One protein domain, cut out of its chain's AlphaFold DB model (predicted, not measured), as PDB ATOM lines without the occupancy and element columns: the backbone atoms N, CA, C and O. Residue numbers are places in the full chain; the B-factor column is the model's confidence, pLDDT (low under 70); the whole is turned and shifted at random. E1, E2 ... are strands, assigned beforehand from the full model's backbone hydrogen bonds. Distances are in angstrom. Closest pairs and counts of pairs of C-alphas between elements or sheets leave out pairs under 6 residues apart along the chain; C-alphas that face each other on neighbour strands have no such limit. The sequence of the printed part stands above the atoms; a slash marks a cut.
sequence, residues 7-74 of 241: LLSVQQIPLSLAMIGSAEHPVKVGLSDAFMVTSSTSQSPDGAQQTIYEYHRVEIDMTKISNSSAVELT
ATOM      1  N   LEU A   7      41.397   3.313 -36.741       87.62
ATOM      2  CA  LEU A   7      42.571   3.931 -36.126       87.62
ATOM      3  C   LEU A   7      42.688   3.541 -34.646       87.62
ATOM      4  O   LEU A   7      41.834   3.882 -33.827       87.62
ATOM      5  N   LEU A   8      43.781   2.867 -34.296       85.38
ATOM      6  CA  LEU A   8      44.153   2.501 -32.930       85.38
ATOM      7  C   LEU A   8      45.285   3.414 -32.456       85.38
ATOM      8  O   LEU A   8      46.426   3.262 -32.883       85.38
ATOM      9  N   SER A   9      44.987   4.365 -31.571       88.38
ATOM     10  CA  SER A   9      45.984   5.295 -31.024       88.38
ATOM     11  C   SER A   9      46.496   4.825 -29.661       88.38
ATOM     12  O   SER A   9      45.726   4.694 -28.711       88.38
ATOM     13  N   VAL A  10      47.810   4.643 -29.538       85.31
ATOM     14  CA  VAL A  10      48.510   4.247 -28.311       85.31
ATOM     15  C   VAL A  10      49.252   5.451 -27.739       85.31
ATOM     16  O   VAL A  10      50.324   5.833 -28.200       85.31
ATOM     17  N   GLN A  11      48.690   6.062 -26.695       84.31
ATOM     18  CA  GLN A  11      49.291   7.243 -26.071       84.31
ATOM     19  C   GLN A  11      50.495   6.886 -25.189       84.31
ATOM     20  O   GLN A  11      51.577   7.449 -25.361       84.31
ATOM     21  N   GLN A  12      50.324   5.938 -24.266       82.62
ATOM     22  CA  GLN A  12      51.368   5.517 -23.337       82.62
ATOM     23  C   GLN A  12      51.230   4.030 -23.005       82.62
ATOM     24  O   GLN A  12      50.157   3.571 -22.618       82.62
ATOM     25  N   ILE A  13      52.335   3.296 -23.122       80.69
ATOM     26  CA  ILE A  13      52.461   1.898 -22.725       80.69
ATOM     27  C   ILE A  13      53.083   1.884 -21.316       80.69
ATOM     28  O   ILE A  13      54.233   2.301 -21.158       80.69
ATOM     29  N   PRO A  14      52.342   1.463 -20.274       75.56
ATOM     30  CA  PRO A  14      52.783   1.596 -18.883       75.56
ATOM     31  C   PRO A  14      53.930   0.645 -18.505       75.56
ATOM     32  O   PRO A  14      54.678   0.933 -17.573       75.56
ATOM     33  N   LEU A  15      54.083  -0.472 -19.221       75.38
ATOM     34  CA  LEU A  15      55.116  -1.490 -19.015       75.38
ATOM     35  C   LEU A  15      55.660  -1.945 -20.372       75.38
ATOM     36  O   LEU A  15      54.895  -2.112 -21.319       75.38
ATOM     37  N   SER A  16      56.973  -2.163 -20.472       72.25
ATOM     38  CA  SER A  16      57.579  -2.668 -21.711       72.25
ATOM     39  C   SER A  16      56.988  -4.027 -22.085       72.25
ATOM     40  O   SER A  16      56.880  -4.908 -21.231       72.25
ATOM     41  N   LEU A  17      56.680  -4.222 -23.371       71.31
ATOM     42  CA  LEU A  17      56.130  -5.480 -23.888       71.31
ATOM     43  C   LEU A  17      57.060  -6.681 -23.628       71.31
ATOM     44  O   LEU A  17      56.582  -7.796 -23.471       71.31
ATOM     45  N   ALA A  18      58.371  -6.448 -23.488       68.56
ATOM     46  CA  ALA A  18      59.356  -7.480 -23.150       68.56
ATOM     47  C   ALA A  18      59.305  -7.949 -21.680       68.56
ATOM     48  O   ALA A  18      59.895  -8.970 -21.345       68.56
ATOM     49  N   MET A  19      58.649  -7.193 -20.794       67.69
ATOM     50  CA  MET A  19      58.554  -7.507 -19.360       67.69
ATOM     51  C   MET A  19      57.240  -8.198 -18.984       67.69
ATOM     52  O   MET A  19      57.078  -8.610 -17.836       67.69
ATOM     53  N   ILE A  20      56.295  -8.316 -19.918       67.56
ATOM     54  CA  ILE A  20      55.006  -8.954 -19.659       67.56
ATOM     55  C   ILE A  20      55.191 -10.469 -19.789       67.56
ATOM     56  O   ILE A  20      55.568 -10.972 -20.845       67.56
ATOM     57  N   GLY A  21      54.961 -11.200 -18.697       66.50
ATOM     58  CA  GLY A  21      55.105 -12.653 -18.675       66.50
ATOM     59  C   GLY A  21      54.073 -13.332 -19.575       66.50
ATOM     60  O   GLY A  21      52.875 -13.199 -19.354       66.50
ATOM     61  N   SER A  22      54.535 -14.109 -20.555       65.00
ATOM     62  CA  SER A  22      53.677 -14.870 -21.476       65.00
ATOM     63  C   SER A  22      53.200 -16.214 -20.914       65.00
ATOM     64  O   SER A  22      52.505 -16.949 -21.610       65.00
ATOM     65  N   ALA A  23      53.604 -16.564 -19.687       63.00
ATOM     66  CA  ALA A  23      53.418 -17.897 -19.113       63.00
ATOM     67  C   ALA A  23      51.946 -18.262 -18.855       63.00
ATOM     68  O   ALA A  23      51.600 -19.437 -18.921       63.00
ATOM     69  N   GLU A  24      51.088 -17.272 -18.592       55.72
ATOM     70  CA  GLU A  24      49.650 -17.490 -18.374       55.72
ATOM     71  C   GLU A  24      48.789 -16.843 -19.467       55.72
ATOM     72  O   GLU A  24      47.807 -17.443 -19.895       55.72
ATOM     73  N   HIS A  25      49.170 -15.655 -19.963       60.66
ATOM     74  CA  HIS A  25      48.471 -14.960 -21.047       60.66
ATOM     75  C   HIS A  25      49.476 -14.256 -21.973       60.66
ATOM     76  O   HIS A  25      50.100 -13.274 -21.561       60.66
ATOM     77  N   PRO A  26      49.659 -14.716 -23.223       66.94
ATOM     78  CA  PRO A  26      50.511 -14.016 -24.171       66.94
ATOM     79  C   PRO A  26      49.881 -12.673 -24.542       66.94
ATOM     80  O   PRO A  26      48.687 -12.584 -24.843       66.94
ATOM     81  N   VAL A  27      50.698 -11.622 -24.552       76.31
ATOM     82  CA  VAL A  27      50.286 -10.327 -25.095       76.31
ATOM     83  C   VAL A  27      50.002 -10.513 -26.577       76.31
ATOM     84  O   VAL A  27      50.795 -11.105 -27.300       76.31
ATOM     85  N   LYS A  28      48.857 -10.018 -27.029       81.12
ATOM     86  CA  LYS A  28      48.427 -10.062 -28.424       81.12
ATOM     87  C   LYS A  28      48.126  -8.629 -28.834       81.12
ATOM     88  O   LYS A  28      47.440  -7.921 -28.101       81.12
ATOM     89  N   VAL A  29      48.637  -8.200 -29.984       83.50
ATOM     90  CA  VAL A  29      48.266  -6.909 -30.563       83.50
ATOM     91  C   VAL A  29      47.857  -7.122 -32.003       83.50
ATOM     92  O   VAL A  29      48.570  -7.760 -32.772       83.50
ATOM     93  N   GLY A  30      46.672  -6.639 -32.344       86.69
ATOM     94  CA  GLY A  30      46.054  -6.946 -33.616       86.69
ATOM     95  C   GLY A  30      44.568  -6.645 -33.632       86.69
ATOM     96  O   GLY A  30      44.010  -6.138 -32.658       86.69
ATOM     97  N   LEU A  31      43.943  -6.997 -34.745       86.06
ATOM     98  CA  LEU A  31      42.496  -7.058 -34.898       86.06
ATOM     99  C   LEU A  31      42.110  -8.531 -35.030       86.06
ATOM    100  O   LEU A  31      42.695  -9.220 -35.859       86.06
ATOM    101  N   SER A  32      41.163  -9.026 -34.238       85.19
ATOM    102  CA  SER A  32      40.637 -10.381 -34.405       85.19
ATOM    103  C   SER A  32      39.125 -10.390 -34.542       85.19
ATOM    104  O   SER A  32      38.431  -9.539 -33.987       85.19
ATOM    105  N   ASP A  33      38.638 -11.359 -35.310       80.38
ATOM    106  CA  ASP A  33      37.227 -11.707 -35.378       80.38
ATOM    107  C   ASP A  33      36.983 -12.960 -34.534       80.38
ATOM    108  O   ASP A  33      37.776 -13.914 -34.554       80.38
ATOM    109  N   ALA A  34      35.918 -12.921 -33.740       82.38
ATOM    110  CA  ALA A  34      35.653 -13.921 -32.723       82.38
ATOM    111  C   ALA A  34      34.174 -13.989 -32.329       82.38
ATOM    112  O   ALA A  34      33.441 -13.003 -32.395       82.38
ATOM    113  N   PHE A  35      33.752 -15.148 -31.821       75.31
ATOM    114  CA  PHE A  35      32.459 -15.311 -31.155       75.31
ATOM    115  C   PHE A  35      32.631 -15.758 -29.703       75.31
ATOM    116  O   PHE A  35      33.621 -16.387 -29.336       75.31
ATOM    117  N   MET A  36      31.651 -15.427 -28.863       73.88
ATOM    118  CA  MET A  36      31.646 -15.797 -27.448       73.88
ATOM    119  C   MET A  36      30.661 -16.931 -27.197       73.88
ATOM    120  O   MET A  36      29.497 -16.844 -27.591       73.88
ATOM    121  N   VAL A  37      31.103 -17.961 -26.481       71.75
ATOM    122  CA  VAL A  37      30.244 -19.031 -25.969       71.75
ATOM    123  C   VAL A  37      30.218 -18.942 -24.455       71.75
ATOM    124  O   VAL A  37      31.258 -19.004 -23.804       71.75
ATOM    125  N   THR A  38      29.022 -18.814 -23.890       74.06
ATOM    126  CA  THR A  38      28.824 -18.850 -22.440       74.06
ATOM    127  C   THR A  38      28.412 -20.261 -22.037       74.06
ATOM    128  O   THR A  38      27.317 -20.703 -22.385       74.06
ATOM    129  N   SER A  39      29.255 -20.969 -21.287       67.62
ATOM    130  CA  SER A  39      28.884 -22.237 -20.658       67.62
ATOM    131  C   SER A  39      28.394 -21.982 -19.234       67.62
ATOM    132  O   SER A  39      29.141 -21.503 -18.379       67.62
ATOM    133  N   SER A  40      27.131 -22.309 -18.961       57.97
ATOM    134  CA  SER A  40      26.594 -22.324 -17.599       57.97
ATOM    135  C   SER A  40      26.987 -23.635 -16.919       57.97
ATOM    136  O   SER A  40      26.325 -24.659 -17.100       57.97
ATOM    137  N   THR A  41      28.072 -23.631 -16.151       56.12
ATOM    138  CA  THR A  41      28.471 -24.800 -15.360       56.12
ATOM    139  C   THR A  41      27.506 -24.938 -14.180       56.12
ATOM    140  O   THR A  41      27.467 -24.097 -13.288       56.12
ATOM    141  N   SER A  42      26.698 -25.998 -14.171       53.31
ATOM    142  CA  SER A  42      25.539 -26.198 -13.281       53.31
ATOM    143  C   SER A  42      25.855 -26.442 -11.793       53.31
ATOM    144  O   SER A  42      24.962 -26.826 -11.040       53.31
ATOM    145  N   GLN A  43      27.093 -26.223 -11.340       50.88
ATOM    146  CA  GLN A  43      27.519 -26.499  -9.959       50.88
ATOM    147  C   GLN A  43      28.053 -25.286  -9.183       50.88
ATOM    148  O   GLN A  43      28.465 -25.445  -8.037       50.88
ATOM    149  N   SER A  44      27.999 -24.073  -9.736       47.03
ATOM    150  CA  SER A  44      28.331 -22.856  -8.985       47.03
ATOM    151  C   SER A  44      27.338 -21.735  -9.309       47.03
ATOM    152  O   SER A  44      27.096 -21.492 -10.491       47.03
ATOM    153  N   PRO A  45      26.778 -21.021  -8.310       50.88
ATOM    154  CA  PRO A  45      25.922 -19.855  -8.543       50.88
ATOM    155  C   PRO A  45      26.656 -18.667  -9.190       50.88
ATOM    156  O   PRO A  45      26.005 -17.680  -9.515       50.88
ATOM    157  N   ASP A  46      27.983 -18.751  -9.353       50.81
ATOM    158  CA  ASP A  46      28.861 -17.599  -9.590       50.81
ATOM    159  C   ASP A  46      29.910 -17.828 -10.701       50.81
ATOM    160  O   ASP A  46      31.004 -17.277 -10.679       50.81
ATOM    161  N   GLY A  47      29.626 -18.702 -11.673       54.78
ATOM    162  CA  GLY A  47      30.624 -19.094 -12.676       54.78
ATOM    163  C   GLY A  47      30.062 -19.311 -14.071       54.78
ATOM    164  O   GLY A  47      30.171 -20.413 -14.605       54.78
ATOM    165  N   ALA A  48      29.456 -18.287 -14.675       60.34
ATOM    166  CA  ALA A  48      29.234 -18.299 -16.118       60.34
ATOM    167  C   ALA A  48      30.598 -18.158 -16.814       60.34
ATOM    168  O   ALA A  48      31.166 -17.071 -16.861       60.34
ATOM    169  N   GLN A  49      31.143 -19.265 -17.316       67.25
ATOM    170  CA  GLN A  49      32.413 -19.245 -18.035       67.25
ATOM    171  C   GLN A  49      32.159 -18.774 -19.468       67.25
ATOM    172  O   GLN A  49      31.366 -19.376 -20.194       67.25
ATOM    173  N   GLN A  50      32.806 -17.677 -19.858       70.94
ATOM    174  CA  GLN A  50      32.769 -17.153 -21.219       70.94
ATOM    175  C   GLN A  50      34.050 -17.561 -21.947       70.94
ATOM    176  O   GLN A  50      35.152 -17.305 -21.467       70.94
ATOM    177  N   THR A  51      33.901 -18.185 -23.111       68.94
ATOM    178  CA  THR A  51      35.015 -18.588 -23.970       68.94
ATOM    179  C   THR A  51      34.938 -17.814 -25.275       68.94
ATOM    180  O   THR A  51      33.896 -17.808 -25.932       68.94
ATOM    181  N   ILE A  52      36.035 -17.154 -25.645       70.50
ATOM    182  CA  ILE A  52      36.166 -16.412 -26.901       70.50
ATOM    183  C   ILE A  52      36.833 -17.332 -27.923       70.50
ATOM    184  O   ILE A  52      37.962 -17.771 -27.715       70.50
ATOM    185  N   TYR A  53      36.140 -17.616 -29.019       70.94
ATOM    186  CA  TYR A  53      36.654 -18.391 -30.142       70.94
ATOM    187  C   TYR A  53      37.056 -17.433 -31.258       70.94
ATOM    188  O   TYR A  53      36.196 -16.886 -31.949       70.94
ATOM    189  N   GLU A  54      38.361 -17.207 -31.393       74.19
ATOM    190  CA  GLU A  54      38.956 -16.393 -32.455       74.19
ATOM    191  C   GLU A  54      39.116 -17.241 -33.724       74.19
ATOM    192  O   GLU A  54      39.651 -18.346 -33.654       74.19
ATOM    193  N   TYR A  55      38.700 -16.729 -34.882       67.19
ATOM    194  CA  TYR A  55      38.852 -17.438 -36.164       67.19
ATOM    195  C   TYR A  55      39.556 -16.617 -37.250       67.19
ATOM    196  O   TYR A  55      40.004 -17.181 -38.245       67.19
ATOM    197  N   HIS A  56      39.704 -15.301 -37.069       69.44
ATOM    198  CA  HIS A  56      40.515 -14.450 -37.946       69.44
ATOM    199  C   HIS A  56      41.346 -13.478 -37.120       69.44
ATOM    200  O   HIS A  56      40.870 -12.980 -36.101       69.44
ATOM    201  N   ARG A  57      42.601 -13.240 -37.521       79.44
ATOM    202  CA  ARG A  57      43.541 -12.371 -36.802       79.44
ATOM    203  C   ARG A  57      44.415 -11.604 -37.795       79.44
ATOM    204  O   ARG A  57      45.034 -12.192 -38.678       79.44
ATOM    205  N   VAL A  58      44.500 -10.296 -37.614       85.81
ATOM    206  CA  VAL A  58      45.501  -9.410 -38.210       85.81
ATOM    207  C   VAL A  58      46.473  -9.052 -37.103       85.81
ATOM    208  O   VAL A  58      46.148  -8.254 -36.225       85.81
ATOM    209  N   GLU A  59      47.646  -9.671 -37.113       87.19
ATOM    210  CA  GLU A  59      48.664  -9.443 -36.092       87.19
ATOM    211  C   GLU A  59      49.487  -8.194 -36.416       87.19
ATOM    212  O   GLU A  59      49.905  -7.969 -37.553       87.19
ATOM    213  N   ILE A  60      49.713  -7.368 -35.399       86.50
ATOM    214  CA  ILE A  60      50.552  -6.180 -35.490       86.50
ATOM    215  C   ILE A  60      51.881  -6.505 -34.819       86.50
ATOM    216  O   ILE A  60      51.928  -6.964 -33.678       86.50
ATOM    217  N   ASP A  61      52.970  -6.221 -35.527       84.69
ATOM    218  CA  ASP A  61      54.321  -6.384 -35.006       84.69
ATOM    219  C   ASP A  61      54.528  -5.507 -33.762       84.69
ATOM    220  O   ASP A  61      54.525  -4.274 -33.830       84.69
ATOM    221  N   MET A  62      54.742  -6.164 -32.623       80.12
ATOM    222  CA  MET A  62      54.930  -5.517 -31.326       80.12
ATOM    223  C   MET A  62      56.132  -4.571 -31.302       80.12
ATOM    224  O   MET A  62      56.135  -3.624 -30.521       80.12
ATOM    225  N   THR A  63      57.134  -4.777 -32.164       81.94
ATOM    226  CA  THR A  63      58.313  -3.898 -32.241       81.94
ATOM    227  C   THR A  63      57.982  -2.502 -32.768       81.94
ATOM    228  O   THR A  63      58.700  -1.545 -32.478       81.94
ATOM    229  N   LYS A  64      56.881  -2.362 -33.516       82.94
ATOM    230  CA  LYS A  64      56.434  -1.091 -34.103       82.94
ATOM    231  C   LYS A  64      55.556  -0.278 -33.154       82.94
ATOM    232  O   LYS A  64      55.265   0.885 -33.428       82.94
ATOM    233  N   ILE A  65      55.142  -0.877 -32.040       83.81
ATOM    234  CA  ILE A  65      54.241  -0.265 -31.070       83.81
ATOM    235  C   ILE A  65      55.079   0.464 -30.024       83.81
ATOM    236  O   ILE A  65      55.827  -0.138 -29.257       83.81
ATOM    237  N   SER A  66      54.947   1.786 -29.994       84.19
ATOM    238  CA  SER A  66      55.680   2.656 -29.072       84.19
ATOM    239  C   SER A  66      54.766   3.716 -28.453       84.19
ATOM    240  O   SER A  66      53.589   3.834 -28.803       84.19
ATOM    241  N   ASN A  67      55.281   4.477 -27.486       87.31
ATOM    242  CA  ASN A  67      54.533   5.583 -26.888       87.31
ATOM    243  C   ASN A  67      54.187   6.635 -27.946       87.31
ATOM    244  O   ASN A  67      55.044   7.026 -28.733       87.31
ATOM    245  N   SER A  68      52.950   7.132 -27.909       87.62
ATOM    246  CA  SER A  68      52.422   8.114 -28.864       87.62
ATOM    247  C   SER A  68      52.465   7.630 -30.321       87.62
ATOM    248  O   SER A  68      52.738   8.412 -31.230       87.62
ATOM    249  N   SER A  69      52.194   6.339 -30.540       88.25
ATOM    250  CA  SER A  69      52.064   5.735 -31.873       88.25
ATOM    251  C   SER A  69      50.597   5.486 -32.225       88.25
ATOM    252  O   SER A  69      49.743   5.415 -31.344       88.25
ATOM    253  N   ALA A  70      50.289   5.359 -33.513       89.69
ATOM    254  CA  ALA A  70      48.967   4.961 -33.979       89.69
ATOM    255  C   ALA A  70      49.087   3.899 -35.074       89.69
ATOM    256  O   ALA A  70      50.029   3.921 -35.865       89.69
ATOM    257  N   VAL A  71      48.128   2.978 -35.105       89.25
ATOM    258  CA  VAL A  71      47.990   1.956 -36.141       89.25
ATOM    259  C   VAL A  71      46.717   2.233 -36.919       89.25
ATOM    260  O   VAL A  71      45.632   2.282 -36.343       89.25
ATOM    261  N   GLU A  72      46.864   2.415 -38.225       90.19
ATOM    262  CA  GLU A  72      45.766   2.584 -39.168       90.19
ATOM    263  C   GLU A  72      45.560   1.276 -39.935       90.19
ATOM    264  O   GLU A  72      46.500   0.724 -40.510       90.19
ATOM    265  N   LEU A  73      44.333   0.764 -39.910       87.25
ATOM    266  CA  LEU A  73      43.917  -0.411 -40.661       87.25
ATOM    267  C   LEU A  73      42.961   0.044 -41.761       87.25
ATOM    268  O   LEU A  73      41.821   0.428 -41.487       87.25
ATOM    269  N   THR A  74      43.438  -0.018 -43.000       86.06
ATOM    270  CA  THR A  74      42.648   0.277 -44.196       86.06
ATOM    271  C   THR A  74      42.062  -1.026 -44.742       86.06
ATOM    272  O   THR A  74      42.819  -1.976 -44.976       86.06
TER     273      THR A  74
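Overview. This is residues 7 to 74 of the 241 residues of the protein "Plexin domain-containing protein 1-like" of Fundulus heteroclitus (UniProt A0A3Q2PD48). A long, bent hairpin of two strands, E2 and E3, makes the length of the model, and a second, shorter two-stranded ribbon, E1 with E4, lies near the open end of that hairpin, where E2 begins and E3 ends. The long stretch from E1 to E2 loops away from both ribbons, and its residues 19 to 26 stick out. The printed part has 68 residues, with no named helix and four strands in the order E1, E2, E3, E4; both two-stranded sheets are antiparallel. The class is all strand, though under half of the residues are in named elements. The whole is only just loose, close to extended, with a radius of gyration of the C-alphas of 16.2 A and an elongated outline of 46 by 30 by 19 A.

Along the chain. E2 is residues 30 to 40, 29.5 A long, beginning at C-alpha 30 (46.054, -6.946, -33.616). E3 is residues 48 to 59, 29.2 A long. E1 is residues 7 to 10, 9.8 A, from C-alpha 7 (42.571, 3.931, -36.126). E4 is residues 69 to 73, 13.5 A, ending at C-alpha 73 (43.917, -0.411, -40.661).

Arrangement. E2 and E3 form an antiparallel hairpin, their directions 162 degrees apart, with N 31 and O 58 at 2.9 A and N 53 and O 35 at 2.8 A, within hydrogen-bond range. E2 bends by 60 degrees at residue 33, and E3 by 73 degrees at residue 56. E1 and E4 are antiparallel at 160 degrees, with N 8 and O 71 at 2.8 A, within hydrogen-bond range. E1 is apart from E2 and E3, and E4 is apart from them too.

Size, cuts and confidence. The C-alphas farthest apart, of Gln 43 and Ser 68, are 46.6 A apart. The printed part has no cut. The link from E1 to E2, 19 residues, is long. Mean pLDDT of the printed part is 74.7; residues 18 to 26, 39 to 49, 51 and 55 to 56 are under 70.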